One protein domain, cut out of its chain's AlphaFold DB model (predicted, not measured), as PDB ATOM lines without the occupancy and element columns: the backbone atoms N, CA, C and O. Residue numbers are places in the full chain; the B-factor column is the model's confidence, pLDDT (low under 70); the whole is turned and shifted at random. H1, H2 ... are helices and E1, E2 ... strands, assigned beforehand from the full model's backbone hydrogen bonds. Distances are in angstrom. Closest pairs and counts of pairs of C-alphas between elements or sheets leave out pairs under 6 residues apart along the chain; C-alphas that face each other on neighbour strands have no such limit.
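AT A GLANCE: This is residues 114 to 250 of the 401 residues of an uncharacterized protein of Ascaris lumbricoides (UniProt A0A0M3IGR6). A small four-stranded sheet has H5 over one face, with H1 set off beyond its E2 edge. Past one end of the strands, the hairpin of H2 and H3 and then H4, at a corner, form a separate group of helices. The printed part has 137 residues, in the order E1 H1 H2 H3 H4 E2 H5 E3 E4; the mixed sheet runs E1 E4 E3 E2, and the class is mixed, helices and strands. It is compact, radius of gyration of the C-alphas 16.0 A, spanning 49 by 39 by 31 A.

IN THESE COORDINATES: E1, residues 114 to 116, begins at C-alpha 114 (10.929, -26.268, 47.302). E4 is 244 to 248 and E3 234 to 238, each 13.2 A long; E2 is 201 to 204. H5 is 212 to 221, 14.2 A; H1, 140 to 153, 19.9 A; H2, 164 to 169; H3, 172 to 183, 15.9 A; H4, 188 to 197, 14.0 A. E4 ends at C-alpha 248 (15.418, -28.461, 54.374).

HOW THE PARTS SIT: E1 and E4 are antiparallel, N 114 to O 246 2.8 A. E4 and E3, a hairpin, are antiparallel, N 235 to O 247 2.8 A. E3 and E2 are parallel, N 203 to O 236 2.8 A. E2, H5 and E3 form a strand-helix-strand unit, parallel neighbour strands joined through a helix, its crossover right-handed. H5 is on the sheet, height 10.7 A; its closest C-alpha pair with E4 is Leu 219 and Asn 247, 6.9 A. H1 is not on the sheet and only just apart from E2, 8.1 A. H2 and H3 touch through residues 175 to 178 of H3 alone, Leu 167 and Trp 175 having the closest C-alphas, 6.4 A, at a shallow tilt of 18 degrees, opposite ways. H3 and H4 touch only at the corner, closest C-alphas Ser 183 and Ala 189, 4.4 A. Every O i to N i+4 pair is within hydrogen-bond range in H1, H3, H4 and H5; H2 has 0 of 2, but 3 of 3 O i to N i+3.

THE WHOLE: The C-alphas farthest apart, Asn 121 and Ser 184, are 49.7 A apart. The printed part has no cut; the links E1 to H1 and H5 to E3 are long. Mean pLDDT of the printed part is 78.1, with residues 119 to 162 under 70.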
ATOM      1  N   MET A 114      11.447 -27.376  48.105       95.25
ATOM      2  CA  MET A 114      10.929 -26.268  47.302       95.25
ATOM      3  C   MET A 114      11.874 -25.992  46.133       95.25
ATOM      4  O   MET A 114      13.065 -25.753  46.327       95.25
ATOM      5  N   THR A 115      11.338 -26.016  44.919       92.69
ATOM      6  CA  THR A 115      12.103 -25.878  43.679       92.69
ATOM      7  C   THR A 115      11.981 -24.461  43.133       92.69
ATOM      8  O   THR A 115      10.868 -23.943  42.999       92.69
ATOM      9  N   TYR A 116      13.116 -23.833  42.817       89.62
ATOM     10  CA  TYR A 116      13.134 -22.498  42.219       89.62
ATOM     11  C   TYR A 116      12.444 -22.514  40.851       89.62
ATOM     12  O   TYR A 116      12.576 -23.467  40.079       89.62
ATOM     13  N   SER A 117      11.711 -21.451  40.537       86.06
ATOM     14  CA  SER A 117      11.323 -21.173  39.157       86.06
ATOM     15  C   SER A 117      12.572 -21.011  38.288       86.06
ATOM     16  O   SER A 117      13.574 -20.489  38.777       86.06
ATOM     17  N   PRO A 118      12.529 -21.439  37.015       77.56
ATOM     18  CA  PRO A 118      13.596 -21.116  36.079       77.56
ATOM     19  C   PRO A 118      13.714 -19.596  35.923       77.56
ATOM     20  O   PRO A 118      12.733 -18.864  36.111       77.56
ATOM     21  N   ASP A 119      14.904 -19.137  35.551       66.25
ATOM     22  CA  ASP A 119      15.128 -17.758  35.135       66.25
ATOM     23  C   ASP A 119      14.210 -17.448  33.931       66.25
ATOM     24  O   ASP A 119      14.128 -18.255  32.989       66.25
ATOM     25  N   PRO A 120      13.477 -16.314  33.938       69.62
ATOM     26  CA  PRO A 120      12.670 -15.887  32.797       69.62
ATOM     27  C   PRO A 120      13.469 -15.797  31.490       69.62
ATOM     28  O   PRO A 120      12.899 -15.951  30.408       69.62
ATOM     29  N   ASN A 121      14.775 -15.546  31.576       60.19
ATOM     30  CA  ASN A 121      15.696 -15.616  30.460       60.19
ATOM     31  C   ASN A 121      16.377 -16.990  30.421       60.19
ATOM     32  O   ASN A 121      17.268 -17.305  31.208       60.19
ATOM     33  N   THR A 122      16.009 -17.792  29.425       59.38
ATOM     34  CA  THR A 122      16.474 -19.178  29.296       59.38
ATOM     35  C   THR A 122      17.984 -19.334  29.137       59.38
ATOM     36  O   THR A 122      18.501 -20.408  29.424       59.38
ATOM     37  N   VAL A 123      18.702 -18.274  28.745       51.94
ATOM     38  CA  VAL A 123      20.175 -18.245  28.653       51.94
ATOM     39  C   VAL A 123      20.851 -18.364  30.030       51.94
ATOM     40  O   VAL A 123      22.029 -18.704  30.108       51.94
ATOM     41  N   TYR A 124      20.120 -18.100  31.116       47.97
ATOM     42  CA  TYR A 124      20.627 -18.115  32.491       47.97
ATOM     43  C   TYR A 124      20.229 -19.351  33.296       47.97
ATOM     44  O   TYR A 124      20.627 -19.477  34.450       47.97
ATOM     45  N   ASN A 125      19.517 -20.304  32.694       49.56
ATOM     46  CA  ASN A 125      19.172 -21.556  33.373       49.56
ATOM     47  C   ASN A 125      20.367 -22.519  33.533       49.56
ATOM     48  O   ASN A 125      20.252 -23.497  34.262       49.56
ATOM     49  N   ASP A 126      21.524 -22.202  32.938       42.41
ATOM     50  CA  ASP A 126      22.781 -22.960  33.066       42.41
ATOM     51  C   ASP A 126      23.745 -22.355  34.117       42.41
ATOM     52  O   ASP A 126      24.970 -22.440  33.981       42.41
ATOM     53  N   GLN A 127      23.225 -21.663  35.139       42.50
ATOM     54  CA  GLN A 127      24.038 -20.939  36.128       42.50
ATOM     55  C   GLN A 127      24.531 -21.803  37.302       42.50
ATOM     56  O   GLN A 127      23.857 -22.716  37.773       42.50
ATOM     57  N   TRP A 128      25.713 -21.444  37.821       41.69
ATOM     58  CA  TRP A 128      26.439 -22.168  38.873       41.69
ATOM     59  C   TRP A 128      26.638 -21.296  40.123       41.69
ATOM     60  O   TRP A 128      26.751 -20.073  40.037       41.69
ATOM     61  N   LEU A 129      26.655 -21.939  41.292       37.25
ATOM     62  CA  LEU A 129      26.503 -21.315  42.615       37.25
ATOM     63  C   LEU A 129      27.804 -20.771  43.230       37.25
ATOM     64  O   LEU A 129      28.896 -21.150  42.823       37.25
ATOM     65  N   MET A 130      27.663 -19.903  44.246       37.94
ATOM     66  CA  MET A 130      28.744 -19.204  44.967       37.94
ATOM     67  C   MET A 130      29.123 -19.869  46.313       37.94
ATOM     68  O   MET A 130      28.265 -20.429  46.994       37.94
ATOM     69  N   VAL A 131      30.396 -19.753  46.729       39.19
ATOM     70  CA  VAL A 131      30.987 -20.283  47.980       39.19
ATOM     71  C   VAL A 131      31.704 -19.146  48.739       39.19
ATOM     72  O   VAL A 131      32.165 -18.183  48.129       39.19
ATOM     73  N   CYS A 132      31.772 -19.233  50.073       35.00
ATOM     74  CA  CYS A 132      32.349 -18.231  50.984       35.00
ATOM     75  C   CYS A 132      33.566 -18.801  51.746       35.00
ATOM     76  O   CYS A 132      33.538 -19.973  52.118       35.00
ATOM     77  N   ASP A 133      34.589 -17.977  52.007       40.06
ATOM     78  CA  ASP A 133      35.750 -18.295  52.856       40.06
ATOM     79  C   ASP A 133      36.103 -17.070  53.722       40.06
ATOM     80  O   ASP A 133      36.132 -15.934  53.254       40.06
ATOM     81  N   SER A 134      36.384 -17.291  55.008       42.69
ATOM     82  CA  SER A 134      36.968 -16.279  55.901       42.69
ATOM     83  C   SER A 134      36.146 -14.986  56.076       42.69
ATOM     84  O   SER A 134      36.691 -13.905  56.292       42.69
ATOM     85  N   GLY A 135      34.813 -15.092  56.017       50.94
ATOM     86  CA  GLY A 135      33.884 -13.979  56.266       50.94
ATOM     87  C   GLY A 135      33.714 -13.001  55.099       50.94
ATOM     88  O   GLY A 135      32.957 -12.040  55.230       50.94
ATOM     89  N   MET A 136      34.373 -13.258  53.968       56.09
ATOM     90  CA  MET A 136      34.206 -12.531  52.714       56.09
ATOM     91  C   MET A 136      33.803 -13.518  51.618       56.09
ATOM     92  O   MET A 136      34.232 -14.670  51.602       56.09
ATOM     93  N   LEU A 137      32.986 -13.075  50.665       60.12
ATOM     94  CA  LEU A 137      32.689 -13.909  49.500       60.12
ATOM     95  C   LEU A 137      33.968 -14.195  48.696       60.12
ATOM     96  O   LEU A 137      34.725 -13.271  48.383       60.12
ATOM     97  N   VAL A 138      34.181 -15.469  48.354       64.75
ATOM     98  CA  VAL A 138      35.250 -15.906  47.443       64.75
ATOM     99  C   VAL A 138      34.864 -15.509  46.022       64.75
ATOM    100  O   VAL A 138      33.675 -15.484  45.701       64.75
ATOM    101  N   SER A 139      35.837 -15.201  45.156       61.97
ATOM    102  CA  SER A 139      35.514 -14.746  43.800       61.97
ATOM    103  C   SER A 139      34.726 -15.819  43.031       61.97
ATOM    104  O   SER A 139      35.027 -17.010  43.172       61.97
ATOM    105  N   PRO A 140      33.753 -15.449  42.178       62.84
ATOM    106  CA  PRO A 140      32.949 -16.431  41.452       62.84
ATOM    107  C   PRO A 140      33.790 -17.369  40.576       62.84
ATOM    108  O   PRO A 140      33.452 -18.539  40.421       62.84
ATOM    109  N   GLU A 141      34.923 -16.896  40.053       60.78
ATOM    110  CA  GLU A 141      35.863 -17.711  39.279       60.78
ATOM    111  C   GLU A 141      36.528 -18.801  40.125       60.78
ATOM    112  O   GLU A 141      36.694 -19.925  39.654       60.78
ATOM    113  N   GLN A 142      36.892 -18.489  41.371       58.50
ATOM    114  CA  GLN A 142      37.459 -19.471  42.296       58.50
ATOM    115  C   GLN A 142      36.412 -20.512  42.681       58.50
ATOM    116  O   GLN A 142      36.710 -21.703  42.693       58.50
ATOM    117  N   VAL A 143      35.173 -20.081  42.931       61.97
ATOM    118  CA  VAL A 143      34.073 -21.007  43.207       61.97
ATOM    119  C   VAL A 143      33.837 -21.935  42.021       61.97
ATOM    120  O   VAL A 143      33.760 -23.148  42.193       61.97
ATOM    121  N   HIS A 144      33.777 -21.379  40.813       62.84
ATOM    122  CA  HIS A 144      33.606 -22.157  39.594       62.84
ATOM    123  C   HIS A 144      34.744 -23.168  39.409       62.84
ATOM    124  O   HIS A 144      34.474 -24.327  39.105       62.84
ATOM    125  N   ALA A 145      35.996 -22.774  39.656       59.88
ATOM    126  CA  ALA A 145      37.125 -23.697  39.612       59.88
ATOM    127  C   ALA A 145      36.968 -24.843  40.629       59.88
ATOM    128  O   ALA A 145      37.153 -26.002  40.263       59.88
ATOM    129  N   CYS A 146      36.556 -24.547  41.867       60.59
ATOM    130  CA  CYS A 146      36.283 -25.569  42.880       60.59
ATOM    131  C   CYS A 146      35.161 -26.525  42.449       60.59
ATOM    132  O   CYS A 146      35.313 -27.737  42.569       60.59
ATOM    133  N   LEU A 147      34.053 -26.004  41.915       67.44
ATOM    134  CA  LEU A 147      32.943 -26.829  41.427       67.44
ATOM    135  C   LEU A 147      33.368 -27.707  40.243       67.44
ATOM    136  O   LEU A 147      33.032 -28.886  40.212       67.44
ATOM    137  N   ALA A 148      34.142 -27.160  39.303       64.50
ATOM    138  CA  ALA A 148      34.672 -27.913  38.171       64.50
ATOM    139  C   ALA A 148      35.598 -29.052  38.629       64.50
ATOM    140  O   ALA A 148      35.493 -30.158  38.104       64.50
ATOM    141  N   MET A 149      36.443 -28.806  39.637       60.50
ATOM    142  CA  MET A 149      37.284 -29.840  40.250       60.50
ATOM    143  C   MET A 149      36.453 -30.928  40.942       60.50
ATOM    144  O   MET A 149      36.679 -32.112  40.716       60.50
ATOM    145  N   ILE A 150      35.446 -30.544  41.734       65.06
ATOM    146  CA  ILE A 150      34.541 -31.497  42.399       65.06
ATOM    147  C   ILE A 150      33.833 -32.379  41.361       65.06
ATOM    148  O   ILE A 150      33.758 -33.596  41.525       65.06
ATOM    149  N   LEU A 151      33.344 -31.782  40.270       67.50
ATOM    150  CA  LEU A 151      32.687 -32.509  39.184       67.50
ATOM    151  C   LEU A 151      33.652 -33.426  38.420       67.50
ATOM    152  O   LEU A 151      33.241 -34.510  38.005       67.50
ATOM    153  N   SER A 152      34.921 -33.037  38.250       63.47
ATOM    154  CA  SER A 152      35.932 -33.900  37.624       63.47
ATOM    155  C   SER A 152      36.380 -35.054  38.521       63.47
ATOM    156  O   SER A 152      36.741 -36.110  38.005       63.47
ATOM    157  N   ASP A 153      36.329 -34.883  39.844       56.78
ATOM    158  CA  ASP A 153      36.718 -35.911  40.817       56.78
ATOM    159  C   ASP A 153      35.592 -36.923  41.086       56.78
ATOM    160  O   ASP A 153      35.862 -38.070  41.451       56.78
ATOM    161  N   ALA A 154      34.330 -36.560  40.827       60.50
ATOM    162  CA  ALA A 154      33.134 -37.390  41.032       60.50
ATOM    163  C   ALA A 154      32.994 -38.595  40.064       60.50
ATOM    164  O   ALA A 154      31.891 -39.060  39.770       60.50
ATOM    165  N   THR A 155      34.104 -39.137  39.561       51.44
ATOM    166  CA  THR A 155      34.157 -40.164  38.503       51.44
ATOM    167  C   THR A 155      33.731 -41.565  38.946       51.44
ATOM    168  O   THR A 155      33.490 -42.421  38.095       51.44
ATOM    169  N   THR A 156      33.571 -41.812  40.251       55.12
ATOM    170  CA  THR A 156      33.137 -43.115  40.782       55.12
ATOM    171  C   THR A 156      31.854 -42.969  41.600       55.12
ATOM    172  O   THR A 156      31.869 -42.403  42.690       55.12
ATOM    173  N   LYS A 157      30.733 -43.506  41.097       57.81
ATOM    174  CA  LYS A 157      29.491 -43.618  41.879       57.81
ATOM    175  C   LYS A 157      29.667 -44.681  42.964       57.81
ATOM    176  O   LYS A 157      29.634 -45.874  42.664       57.81
ATOM    177  N   LEU A 158      29.857 -44.237  44.202       60.19
ATOM    178  CA  LEU A 158      29.796 -45.093  45.387       60.19
ATOM    179  C   LEU A 158      28.359 -45.587  45.599       60.19
ATOM    180  O   LEU A 158      27.398 -44.903  45.235       60.19
ATOM    181  N   LYS A 159      28.194 -46.782  46.173       59.78
ATOM    182  CA  LYS A 159      26.865 -47.265  46.575       59.78
ATOM    183  C   LYS A 159      26.405 -46.520  47.826       59.78
ATOM    184  O   LYS A 159      27.226 -46.148  48.657       59.78
ATOM    185  N   ALA A 160      25.094 -46.381  48.035       58.19
ATOM    186  CA  ALA A 160      24.561 -45.725  49.236       58.19
ATOM    187  C   ALA A 160      25.141 -46.239  50.559       58.19
ATOM    188  O   ALA A 160      25.478 -45.438  51.423       58.19
ATOM    189  N   ASN A 161      25.313 -47.556  50.710       64.00
ATOM    190  CA  ASN A 161      25.881 -48.162  51.919       64.00
ATOM    191  C   ASN A 161      27.381 -47.866  52.125       64.00
ATOM    192  O   ASN A 161      27.931 -48.232  53.159       64.00
ATOM    193  N   GLU A 162      28.029 -47.230  51.152       65.81
ATOM    194  CA  GLU A 162      29.408 -46.738  51.202       65.81
ATOM    195  C   GLU A 162      29.443 -45.207  51.410       65.81
ATOM    196  O   GLU A 162      30.496 -44.646  51.710       65.81
ATOM    197  N   CYS A 163      28.294 -44.524  51.307       76.94
ATOM    198  CA  CYS A 163      28.159 -43.081  51.485       76.94
ATOM    199  C   CYS A 163      27.685 -42.735  52.900       76.94
ATOM    200  O   CYS A 163      26.532 -42.984  53.257       76.94
ATOM    201  N   VAL A 164      28.536 -42.059  53.676       82.44
ATOM    202  CA  VAL A 164      28.232 -41.624  55.056       82.44
ATOM    203  C   VAL A 164      26.969 -40.755  55.132       82.44
ATOM    204  O   VAL A 164      26.206 -40.873  56.087       82.44
ATOM    205  N   GLY A 165      26.695 -39.935  54.110       82.06
ATOM    206  CA  GLY A 165      25.502 -39.079  54.065       82.06
ATOM    207  C   GLY A 165      24.178 -39.844  54.155       82.06
ATOM    208  O   GLY A 165      23.243 -39.378  54.812       82.06
ATOM    209  N   SER A 166      24.125 -41.067  53.612       85.31
ATOM    210  CA  SER A 166      22.926 -41.914  53.660       85.31
ATOM    211  C   SER A 166      22.504 -42.263  55.091       85.31
ATOM    212  O   SER A 166      21.319 -42.463  55.354       85.31
ATOM    213  N   LEU A 167      23.434 -42.259  56.052       89.25
ATOM    214  CA  LEU A 167      23.162 -42.584  57.454       89.25
ATOM    215  C   LEU A 167      22.255 -41.544  58.131       89.25
ATOM    216  O   LEU A 167      21.508 -41.887  59.045       89.25
ATOM    217  N   THR A 168      22.214 -40.310  57.614       93.56
ATOM    218  CA  THR A 168      21.271 -39.268  58.068       93.56
ATOM    219  C   THR A 168      19.803 -39.592  57.734       93.56
ATOM    220  O   THR A 168      18.889 -38.942  58.243       93.56
ATOM    221  N   SER A 169      19.552 -40.616  56.904       94.06
ATOM    222  CA  SER A 169      18.211 -41.132  56.584       94.06
ATOM    223  C   SER A 169      17.727 -42.242  57.525       94.06
ATOM    224  O   SER A 169      16.620 -42.758  57.361       94.06
ATOM    225  N   LEU A 170      18.537 -42.634  58.509       95.75
ATOM    226  CA  LEU A 170      18.153 -43.644  59.487       95.75
ATOM    227  C   LEU A 170      17.115 -43.098  60.479       95.75
ATOM    228  O   LEU A 170      16.912 -41.891  60.636       95.75
ATOM    229  N   ASN A 171      16.463 -44.023  61.187       97.38
ATOM    230  CA  ASN A 171      15.736 -43.700  62.414       97.38
ATOM    231  C   ASN A 171      16.656 -42.914  63.368       97.38
ATOM    232  O   ASN A 171      17.847 -43.214  63.444       97.38
ATOM    233  N   ARG A 172      16.117 -41.924  64.090       97.94
ATOM    234  CA  ARG A 172      16.942 -40.973  64.854       97.94
ATOM    235  C   ARG A 172      17.741 -41.617  65.982       97.94
ATOM    236  O   ARG A 172      18.868 -41.190  66.200       97.94
ATOM    237  N   ASP A 173      17.207 -42.642  66.645       97.75
ATOM    238  CA  ASP A 173      17.943 -43.353  67.698       97.75
ATOM    239  C   ASP A 173      19.084 -44.163  67.086       97.75
ATOM    240  O   ASP A 173      20.229 -44.069  67.524       97.75
ATOM    241  N   ARG A 174      18.808 -44.868  65.981       97.69
ATOM    242  CA  ARG A 174      19.854 -45.606  65.266       97.69
ATOM    243  C   ARG A 174      20.927 -44.678  64.698       97.69
ATOM    244  O   ARG A 174      22.105 -45.018  64.731       97.69
ATOM    245  N   TRP A 175      20.534 -43.524  64.162       97.50
ATOM    246  CA  TRP A 175      21.482 -42.533  63.668       97.50
ATOM    247  C   TRP A 175      22.327 -41.956  64.804       97.50
ATOM    248  O   TRP A 175      23.530 -41.823  64.629       97.50
ATOM    249  N   ALA A 176      21.737 -41.676  65.968       97.75
ATOM    250  CA  ALA A 176      22.480 -41.199  67.130       97.75
ATOM    251  C   ALA A 176      23.586 -42.188  67.540       97.75
ATOM    252  O   ALA A 176      24.744 -41.787  67.632       97.75
ATOM    253  N   GLU A 177      23.257 -43.478  67.669       97.94
ATOM    254  CA  GLU A 177      24.234 -44.539  67.965       97.94
ATOM    255  C   GLU A 177      25.361 -44.595  66.921       97.94
ATOM    256  O   GLU A 177      26.545 -44.571  67.255       97.94
ATOM    257  N   VAL A 178      24.995 -44.646  65.635       96.31
ATOM    258  CA  VAL A 178      25.963 -44.755  64.533       96.31
ATOM    259  C   VAL A 178      26.834 -43.501  64.436       96.31
ATOM    260  O   VAL A 178      28.016 -43.600  64.123       96.31
ATOM    261  N   ARG A 179      26.283 -42.317  64.715       96.19
ATOM    262  CA  ARG A 179      27.021 -41.050  64.697       96.19
ATOM    263  C   ARG A 179      28.041 -40.972  65.830       96.19
ATOM    264  O   ARG A 179      29.137 -40.462  65.603       96.19
ATOM    265  N   GLU A 180      27.707 -41.478  67.017       97.25
ATOM    266  CA  GLU A 180      28.658 -41.599  68.129       97.25
ATOM    267  C   GLU A 180      29.806 -42.549  67.774       97.25
ATOM    268  O   GLU A 180      30.975 -42.181  67.921       97.25
ATOM    269  N   GLU A 181      29.490 -43.725  67.223       96.94
ATOM    270  CA  GLU A 181      30.494 -44.687  66.760       96.94
ATOM    271  C   GLU A 181      31.393 -44.068  65.679       96.94
ATOM    272  O   GLU A 181      32.615 -44.057  65.829       96.94
ATOM    273  N   LEU A 182      30.804 -43.463  64.642       90.56
ATOM    274  CA  LEU A 182      31.531 -42.767  63.578       90.56
ATOM    275  C   LEU A 182      32.473 -41.706  64.130       90.56
ATOM    276  O   LEU A 182      33.625 -41.655  63.708       90.56
ATOM    277  N   SER A 183      32.003 -40.879  65.068       92.38
ATOM    278  CA  SER A 183      32.800 -39.805  65.658       92.38
ATOM    279  C   SER A 183      33.981 -40.324  66.480       92.38
ATOM    280  O   SER A 183      34.934 -39.577  66.686       92.38
ATOM    281  N   SER A 184      33.937 -41.571  66.956       95.56
ATOM    282  CA  SER A 184      35.028 -42.180  67.728       95.56
ATOM    283  C   SER A 184      36.167 -42.738  66.861       95.56
ATOM    284  O   SER A 184      37.222 -43.099  67.385       95.56
ATOM    285  N   ILE A 185      35.977 -42.809  65.538       93.25
ATOM    286  CA  ILE A 185      36.912 -43.444  64.602       93.25
ATOM    287  C   ILE A 185      37.775 -42.385  63.906       93.25
ATOM    288  O   ILE A 185      37.284 -41.600  63.096       93.25
ATOM    289  N   GLY A 186      39.088 -42.419  64.153       92.88
ATOM    290  CA  GLY A 186      40.073 -41.608  63.430       92.88
ATOM    291  C   GLY A 186      39.753 -40.108  63.440       92.88
ATOM    292  O   GLY A 186      39.457 -39.537  64.486       92.88
ATOM    293  N   GLU A 187      39.789 -39.481  62.264       86.69
ATOM    294  CA  GLU A 187      39.553 -38.039  62.074       86.69
ATOM    295  C   GLU A 187      38.075 -37.687  61.806       86.69
ATOM    296  O   GLU A 187      37.738 -36.535  61.520       86.69
ATOM    297  N   ASN A 188      37.159 -38.658  61.903       82.25
ATOM    298  CA  ASN A 188      35.754 -38.457  61.539       82.25
ATOM    299  C   ASN A 188      35.068 -37.379  62.384       82.25
ATOM    300  O   ASN A 188      34.186 -36.691  61.875       82.25
ATOM    301  N   ALA A 189      35.462 -37.189  63.648       84.94
ATOM    302  CA  ALA A 189      34.929 -36.113  64.484       84.94
ATOM    303  C   ALA A 189      35.164 -34.726  63.856       84.94
ATOM    304  O   ALA A 189      34.258 -33.892  63.834       84.94
ATOM    305  N   ALA A 190      36.357 -34.491  63.298       77.38
ATOM    306  CA  ALA A 190      36.694 -33.239  62.629       77.38
ATOM    307  C   ALA A 190      35.930 -33.082  61.303       77.38
ATOM    308  O   ALA A 190      35.428 -31.995  60.998       77.38
ATOM    309  N   SER A 191      35.772 -34.169  60.538       78.12
ATOM    310  CA  SER A 191      34.953 -34.174  59.319       78.12
ATOM    311  C   SER A 191      33.480 -33.879  59.618       78.12
ATOM    312  O   SER A 191      32.891 -33.010  58.977       78.12
ATOM    313  N   LEU A 192      32.895 -34.532  60.629       78.12
ATOM    314  CA  LEU A 192      31.523 -34.284  61.081       78.12
ATOM    315  C   LEU A 192      31.352 -32.839  61.548       78.12
ATOM    316  O   LEU A 192      30.413 -32.179  61.120       78.12
ATOM    317  N   HIS A 193      32.294 -32.311  62.335       81.50
ATOM    318  CA  HIS A 193      32.258 -30.911  62.753       81.50
ATOM    319  C   HIS A 193      32.288 -29.949  61.556       81.50
ATOM    320  O   HIS A 193      31.545 -28.968  61.532       81.50
ATOM    321  N   THR A 194      33.101 -30.240  60.535       75.44
ATOM    322  CA  THR A 194      33.171 -29.431  59.306       75.44
ATOM    323  C   THR A 194      31.826 -29.430  58.578       75.44
ATOM    324  O   THR A 194      31.325 -28.374  58.196       75.44
ATOM    325  N   ILE A 195      31.191 -30.598  58.452       77.88
ATOM    326  CA  ILE A 195      29.859 -30.728  57.848       77.88
ATOM    327  C   ILE A 195      28.807 -29.976  58.675       77.88
ATOM    328  O   ILE A 195      28.023 -29.208  58.113       77.88
ATOM    329  N   ASP A 196      28.801 -30.143  60.000       82.12
ATOM    330  CA  ASP A 196      27.844 -29.512  60.916       82.12
ATOM    331  C   ASP A 196      27.938 -27.977  60.876       82.12
ATOM    332  O   ASP A 196      26.913 -27.293  60.819       82.12
ATOM    333  N   SER A 197      29.160 -27.436  60.847       79.00
ATOM    334  CA  SER A 197      29.454 -25.994  60.899       79.00
ATOM    335  C   SER A 197      29.442 -25.279  59.545       79.00
ATOM    336  O   SER A 197      29.398 -24.049  59.517       79.00
ATOM    337  N   ALA A 198      29.432 -26.014  58.425       77.25
ATOM    338  CA  ALA A 198      29.289 -25.429  57.089       77.25
ATOM    339  C   ALA A 198      28.036 -24.528  56.985       77.25
ATOM    340  O   ALA A 198      27.057 -24.726  57.701       77.25
ATOM    341  N   LEU A 199      28.007 -23.563  56.064       80.38
ATOM    342  CA  LEU A 199      26.838 -22.676  55.921       80.38
ATOM    343  C   LEU A 199      25.580 -23.437  55.471       80.38
ATOM    344  O   LEU A 199      24.499 -23.251  56.023       80.38
ATOM    345  N   PHE A 200      25.740 -24.307  54.477       85.88
ATOM    346  CA  PHE A 200      24.723 -25.204  53.934       85.88
ATOM    347  C   PHE A 200      25.422 -26.335  53.168       85.88
ATOM    348  O   PHE A 200      26.634 -26.278  52.956       85.88
ATOM    349  N   ALA A 201      24.676 -27.362  52.765       82.25
ATOM    350  CA  ALA A 201      25.192 -28.417  51.892       82.25
ATOM    351  C   ALA A 201      24.796 -28.143  50.430       82.25
ATOM    352  O   ALA A 201      23.640 -27.825  50.160       82.25
ATOM    353  N   LEU A 202      25.739 -28.266  49.493       83.50
ATOM    354  CA  LEU A 202      25.481 -28.212  48.052       83.50
ATOM    355  C   LEU A 202      25.530 -29.634  47.482       83.50
ATOM    356  O   LEU A 202      26.555 -30.301  47.584       83.50
ATOM    357  N   CYS A 203      24.437 -30.075  46.870       85.50
ATOM    358  CA  CYS A 203      24.302 -31.387  46.246       85.50
ATOM    359  C   CYS A 203      24.254 -31.218  44.723       85.50
ATOM    360  O   CYS A 203      23.287 -30.672  44.193       85.50
ATOM    361  N   LEU A 204      25.288 -31.687  44.024       81.44
ATOM    362  CA  LEU A 204      25.333 -31.704  42.560       81.44
ATOM    363  C   LEU A 204      24.858 -33.076  42.075       81.44
ATOM    364  O   LEU A 204      25.565 -34.073  42.221       81.44
ATOM    365  N   ASP A 205      23.640 -33.136  41.555       84.88
ATOM    366  CA  ASP A 205      23.012 -34.375  41.114       84.88
ATOM    367  C   ASP A 205      23.263 -34.613  39.623       84.88
ATOM    368  O   ASP A 205      23.057 -33.743  38.785       84.88
ATOM    369  N   SER A 206      23.609 -35.850  39.263       81.31
ATOM    370  CA  SER A 206      23.760 -36.255  37.858       81.31
ATOM    371  C   SER A 206      22.424 -36.608  37.184       81.31
ATOM    372  O   SER A 206      22.425 -37.295  36.161       81.31
ATOM    373  N   LEU A 207      21.284 -36.317  37.820       85.31
ATOM    374  CA  LEU A 207      19.976 -36.705  37.303       85.31
ATOM    375  C   LEU A 207      19.614 -35.814  36.118       85.31
ATOM    376  O   LEU A 207      19.475 -34.607  36.274       85.31
ATOM    377  N   ASP A 208      19.398 -36.438  34.968       85.88
ATOM    378  CA  ASP A 208      18.847 -35.804  33.777       85.88
ATOM    379  C   ASP A 208      17.512 -36.482  33.448       85.88
ATOM    380  O   ASP A 208      17.464 -37.572  32.873       85.88
ATOM    381  N   SER A 209      16.410 -35.921  33.954       85.62
ATOM    382  CA  SER A 209      15.076 -36.492  33.760       85.62
ATOM    383  C   SER A 209      14.003 -35.417  33.637       85.62
ATOM    384  O   SER A 209      13.971 -34.450  34.392       85.62
ATOM    385  N   GLU A 210      13.085 -35.634  32.698       84.81
ATOM    386  CA  GLU A 210      11.860 -34.846  32.532       84.81
ATOM    387  C   GLU A 210      10.655 -35.435  33.264       84.81
ATOM    388  O   GLU A 210       9.641 -34.754  33.387       84.81
ATOM    389  N   ASP A 211      10.736 -36.676  33.764       90.62
ATOM    390  CA  ASP A 211       9.627 -37.297  34.493       90.62
ATOM    391  C   ASP A 211       9.462 -36.621  35.866       90.62
ATOM    392  O   ASP A 211      10.308 -36.816  36.751       90.62
ATOM    393  N   PRO A 212       8.353 -35.893  36.112       88.56
ATOM    394  CA  PRO A 212       8.145 -35.197  37.376       88.56
ATOM    395  C   PRO A 212       8.170 -36.153  38.571       88.56
ATOM    396  O   PRO A 212       8.644 -35.795  39.647       88.56
ATOM    397  N   ARG A 213       7.714 -37.402  38.397       89.44
ATOM    398  CA  ARG A 213       7.705 -38.399  39.478       89.44
ATOM    399  C   ARG A 213       9.118 -38.829  39.847       89.44
ATOM    400  O   ARG A 213       9.409 -39.006  41.030       89.44
ATOM    401  N   ARG A 214       9.991 -39.008  38.855       91.81
ATOM    402  CA  ARG A 214      11.408 -39.316  39.063       91.81
ATOM    403  C   ARG A 214      12.137 -38.151  39.729       91.81
ATOM    404  O   ARG A 214      12.902 -38.396  40.664       91.81
ATOM    405  N   LEU A 215      11.863 -36.925  39.279       91.31
ATOM    406  CA  LEU A 215      12.448 -35.702  39.822       91.31
ATOM    407  C   LEU A 215      12.053 -35.502  41.290       91.31
ATOM    408  O   LEU A 215      12.920 -35.426  42.153       91.31
ATOM    409  N   ILE A 216      10.754 -35.541  41.607       92.25
ATOM    410  CA  ILE A 216      10.240 -35.355  42.976       92.25
ATOM    411  C   ILE A 216      10.856 -36.360  43.961       92.25
ATOM    412  O   ILE A 216      11.166 -35.997  45.091       92.25
ATOM    413  N   ARG A 217      11.075 -37.618  43.551       92.31
ATOM    414  CA  ARG A 217      11.737 -38.629  44.398       92.31
ATOM    415  C   ARG A 217      13.188 -38.262  44.715       92.31
ATOM    416  O   ARG A 217      13.585 -38.338  45.876       92.31
ATOM    417  N   SER A 218      13.935 -37.797  43.712       92.94
ATOM    418  CA  SER A 218      15.305 -37.307  43.909       92.94
ATOM    419  C   SER A 218      15.342 -36.105  44.855       92.94
ATOM    420  O   SER A 218      16.143 -36.051  45.786       92.94
ATOM    421  N   LEU A 219      14.443 -35.142  44.660       94.25
ATOM    422  CA  LEU A 219      14.425 -33.906  45.442       94.25
ATOM    423  C   LEU A 219      13.964 -34.123  46.893       94.25
ATOM    424  O   LEU A 219      14.469 -33.475  47.811       94.25
ATOM    425  N   LEU A 220      13.025 -35.047  47.112       94.25
ATOM    426  CA  LEU A 220      12.459 -35.312  48.434       94.25
ATOM    427  C   LEU A 220      13.383 -36.164  49.315       94.25
ATOM    428  O   LEU A 220      13.530 -35.862  50.498       94.25
ATOM    429  N   TYR A 221      13.987 -37.224  48.768       92.50
ATOM    430  CA  TYR A 221      14.785 -38.173  49.560       92.50
ATOM    431  C   TYR A 221      16.076 -38.657  48.885       92.50
ATOM    432  O   TYR A 221      16.760 -39.516  49.435       92.50
ATOM    433  N   GLY A 222      16.455 -38.099  47.732       87.06
ATOM    434  CA  GLY A 222      17.749 -38.379  47.099       87.06
ATOM    435  C   GLY A 222      17.921 -39.817  46.627       87.06
ATOM    436  O   GLY A 222      19.035 -40.320  46.671       87.06
ATOM    437  N   ASP A 223      16.832 -40.481  46.222       85.88
ATOM    438  CA  ASP A 223      16.787 -41.893  45.816       85.88
ATOM    439  C   ASP A 223      17.273 -42.869  46.897       85.88
ATOM    440  O   ASP A 223      16.467 -43.387  47.667       85.88
ATOM    441  N   ASP A 224      18.577 -43.122  46.943       82.25
ATOM    442  CA  ASP A 224      19.251 -43.979  47.918       82.25
ATOM    443  C   ASP A 224      19.944 -43.172  49.033       82.25
ATOM    444  O   ASP A 224      20.701 -43.726  49.829       82.25
ATOM    445  N   ALA A 225      19.672 -41.862  49.093       86.06
ATOM    446  CA  ALA A 225      20.215 -40.906  50.054       86.06
ATOM    447  C   ALA A 225      21.746 -40.733  50.006       86.06
ATOM    448  O   ALA A 225      22.317 -40.086  50.884       86.06
ATOM    449  N   SER A 226      22.424 -41.263  48.984       78.38
ATOM    450  CA  SER A 226      23.889 -41.246  48.877       78.38
ATOM    451  C   SER A 226      24.490 -39.839  48.770       78.38
ATOM    452  O   SER A 226      25.584 -39.607  49.278       78.38
ATOM    453  N   ASN A 227      23.767 -38.898  48.151       83.75
ATOM    454  CA  ASN A 227      24.219 -37.528  47.884       83.75
ATOM    455  C   ASN A 227      23.452 -36.477  48.708       83.75
ATOM    456  O   ASN A 227      23.032 -35.447  48.177       83.75
ATOM    457  N   ARG A 228      23.164 -36.765  49.983       89.25
ATOM    458  CA  ARG A 228      22.367 -35.897  50.869       89.25
ATOM    459  C   ARG A 228      22.962 -35.820  52.273       89.25
ATOM    460  O   ARG A 228      23.638 -36.744  52.720       89.25
ATOM    461  N   TRP A 229      22.642 -34.738  52.983       89.69
ATOM    462  CA  TRP A 229      22.868 -34.611  54.427       89.69
ATOM    463  C   TRP A 229      21.622 -34.026  55.101       89.69
ATOM    464  O   TRP A 229      21.484 -32.810  55.237       89.69
ATOM    465  N   PHE A 230      20.674 -34.887  55.484       95.19
ATOM    466  CA  PHE A 230      19.324 -34.460  55.890       95.19
ATOM    467  C   PHE A 230      19.256 -33.697  57.215       95.19
ATOM    468  O   PHE A 230      18.261 -33.020  57.459       95.19
ATOM    469  N   ASP A 231      20.311 -33.773  58.029       94.56
ATOM    470  CA  ASP A 231      20.439 -33.022  59.282       94.56
ATOM    471  C   ASP A 231      20.836 -31.555  59.056       94.56
ATOM    472  O   ASP A 231      20.800 -30.749  59.987       94.56
ATOM    473  N   LYS A 232      21.252 -31.182  57.836       92.00
ATOM    474  CA  LYS A 232      21.623 -29.798  57.545       92.00
ATOM    475  C   LYS A 232      20.376 -28.923  57.530       92.00
ATOM    476  O   LYS A 232      19.372 -29.299  56.931       92.00
ATOM    477  N   CYS A 233      20.471 -27.723  58.112       91.81
ATOM    478  CA  CYS A 233      19.372 -26.751  58.150       91.81
ATOM    479  C   CYS A 233      18.689 -26.599  56.784       91.81
ATOM    480  O   CYS A 233      17.464 -26.655  56.696       91.81
ATOM    481  N   PHE A 234      19.486 -26.501  55.717       95.31
ATOM    482  CA  PHE A 234      19.055 -26.743  54.354       95.31
ATOM    483  C   PHE A 234      20.204 -27.262  53.483       95.31
ATOM    484  O   PHE A 234      21.387 -27.038  53.761       95.31
ATOM    485  N   GLN A 235      19.831 -27.936  52.402       91.50
ATOM    486  CA  GLN A 235      20.713 -28.348  51.322       91.50
ATOM    487  C   GLN A 235      20.166 -27.831  49.988       91.50
ATOM    488  O   GLN A 235      18.962 -27.899  49.726       91.50
ATOM    489  N   LEU A 236      21.054 -27.280  49.166       91.94
ATOM    490  CA  LEU A 236      20.756 -26.795  47.828       91.94
ATOM    491  C   LEU A 236      21.141 -27.878  46.827       91.94
ATOM    492  O   LEU A 236      22.304 -28.245  46.723       91.94
ATOM    493  N   ILE A 237      20.152 -28.400  46.119       91.31
ATOM    494  CA  ILE A 237      20.296 -29.440  45.107       91.31
ATOM    495  C   ILE A 237      20.277 -28.765  43.738       91.31
ATOM    496  O   ILE A 237      19.367 -27.982  43.467       91.31
ATOM    497  N   VAL A 238      21.257 -29.076  42.892       87.12
ATOM    498  CA  VAL A 238      21.290 -28.693  41.476       87.12
ATOM    499  C   VAL A 238      21.414 -29.966  40.655       87.12
ATOM    500  O   VAL A 238      22.384 -30.703  40.823       87.12
ATOM    501  N   ASP A 239      20.417 -30.252  39.820       85.06
ATOM    502  CA  ASP A 239      20.449 -31.416  38.929       85.06
ATOM    503  C   ASP A 239      21.233 -31.145  37.632       85.06
ATOM    504  O   ASP A 239      21.700 -30.032  37.383       85.06
ATOM    505  N   ALA A 240      21.384 -32.168  36.784       80.81
ATOM    506  CA  ALA A 240      22.173 -32.067  35.556       80.81
ATOM    507  C   ALA A 240      21.563 -31.106  34.520       80.81
ATOM    508  O   ALA A 240      22.209 -30.787  33.524       80.81
ATOM    509  N   ARG A 241      20.327 -30.650  34.753       78.25
ATOM    510  CA  ARG A 241      19.599 -29.693  33.917       78.25
ATOM    511  C   ARG A 241      19.621 -28.281  34.506       78.25
ATOM    512  O   ARG A 241      18.900 -27.417  34.011       78.25
ATOM    513  N   GLY A 242      20.396 -28.056  35.570       76.31
ATOM    514  CA  GLY A 242      20.513 -26.764  36.241       76.31
ATOM    515  C   GLY A 242      19.347 -26.437  37.178       76.31
ATOM    516  O   GLY A 242      19.285 -25.330  37.715       76.31
ATOM    517  N   GLN A 243      18.416 -27.368  37.426       84.62
ATOM    518  CA  GLN A 243      17.276 -27.093  38.297       84.62
ATOM    519  C   GLN A 243      17.731 -27.000  39.755       84.62
ATOM    520  O   GLN A 243      18.073 -27.996  40.393       84.62
ATOM    521  N   ALA A 244      17.650 -25.793  40.313       89.75
ATOM    522  CA  ALA A 244      17.940 -25.537  41.715       89.75
ATOM    523  C   ALA A 244      16.730 -25.852  42.614       89.75
ATOM    524  O   ALA A 244      15.601 -25.430  42.341       89.75
ATOM    525  N   THR A 245      16.962 -26.555  43.722       93.81
ATOM    526  CA  THR A 245      15.946 -26.927  44.719       93.81
ATOM    527  C   THR A 245      16.514 -26.857  46.130       93.81
ATOM    528  O   THR A 245      17.612 -27.339  46.375       93.81
ATOM    529  N   ILE A 246      15.751 -26.325  47.086       96.38
ATOM    530  CA  ILE A 246      16.081 -26.441  48.509       96.38
ATOM    531  C   ILE A 246      15.320 -27.617  49.118       96.38
ATOM    532  O   ILE A 246      14.092 -27.629  49.102       96.38
ATOM    533  N   ASN A 247      16.044 -28.564  49.709       97.00
ATOM    534  CA  ASN A 247      15.517 -29.521  50.685       97.00
ATOM    535  C   ASN A 247      15.961 -29.051  52.076       97.00
ATOM    536  O   ASN A 247      17.113 -28.647  52.237       97.00
ATOM    537  N   PHE A 248      15.074 -29.032  53.069       97.19
ATOM    538  CA  PHE A 248      15.418 -28.461  54.374       97.19
ATOM    539  C   PHE A 248      14.920 -29.295  55.546       97.19
ATOM    540  O   PHE A 248      13.875 -29.933  55.474       97.19
ATOM    541  N   GLU A 249      15.696 -29.292  56.624       96.69
ATOM    542  CA  GLU A 249      15.311 -29.891  57.900       96.69
ATOM    543  C   GLU A 249      14.244 -28.999  58.553       96.69
ATOM    544  O   GLU A 249      14.357 -27.774  58.518       96.69
ATOM    545  N   HIS A 250      13.163 -29.577  59.077       95.12
ATOM    546  CA  HIS A 250      11.981 -28.807  59.483       95.12
ATOM    547  C   HIS A 250      11.977 -28.434  60.979       95.12
ATOM    548  O   HIS A 250      11.283 -27.501  61.386       95.12
TER     549      HIS A 250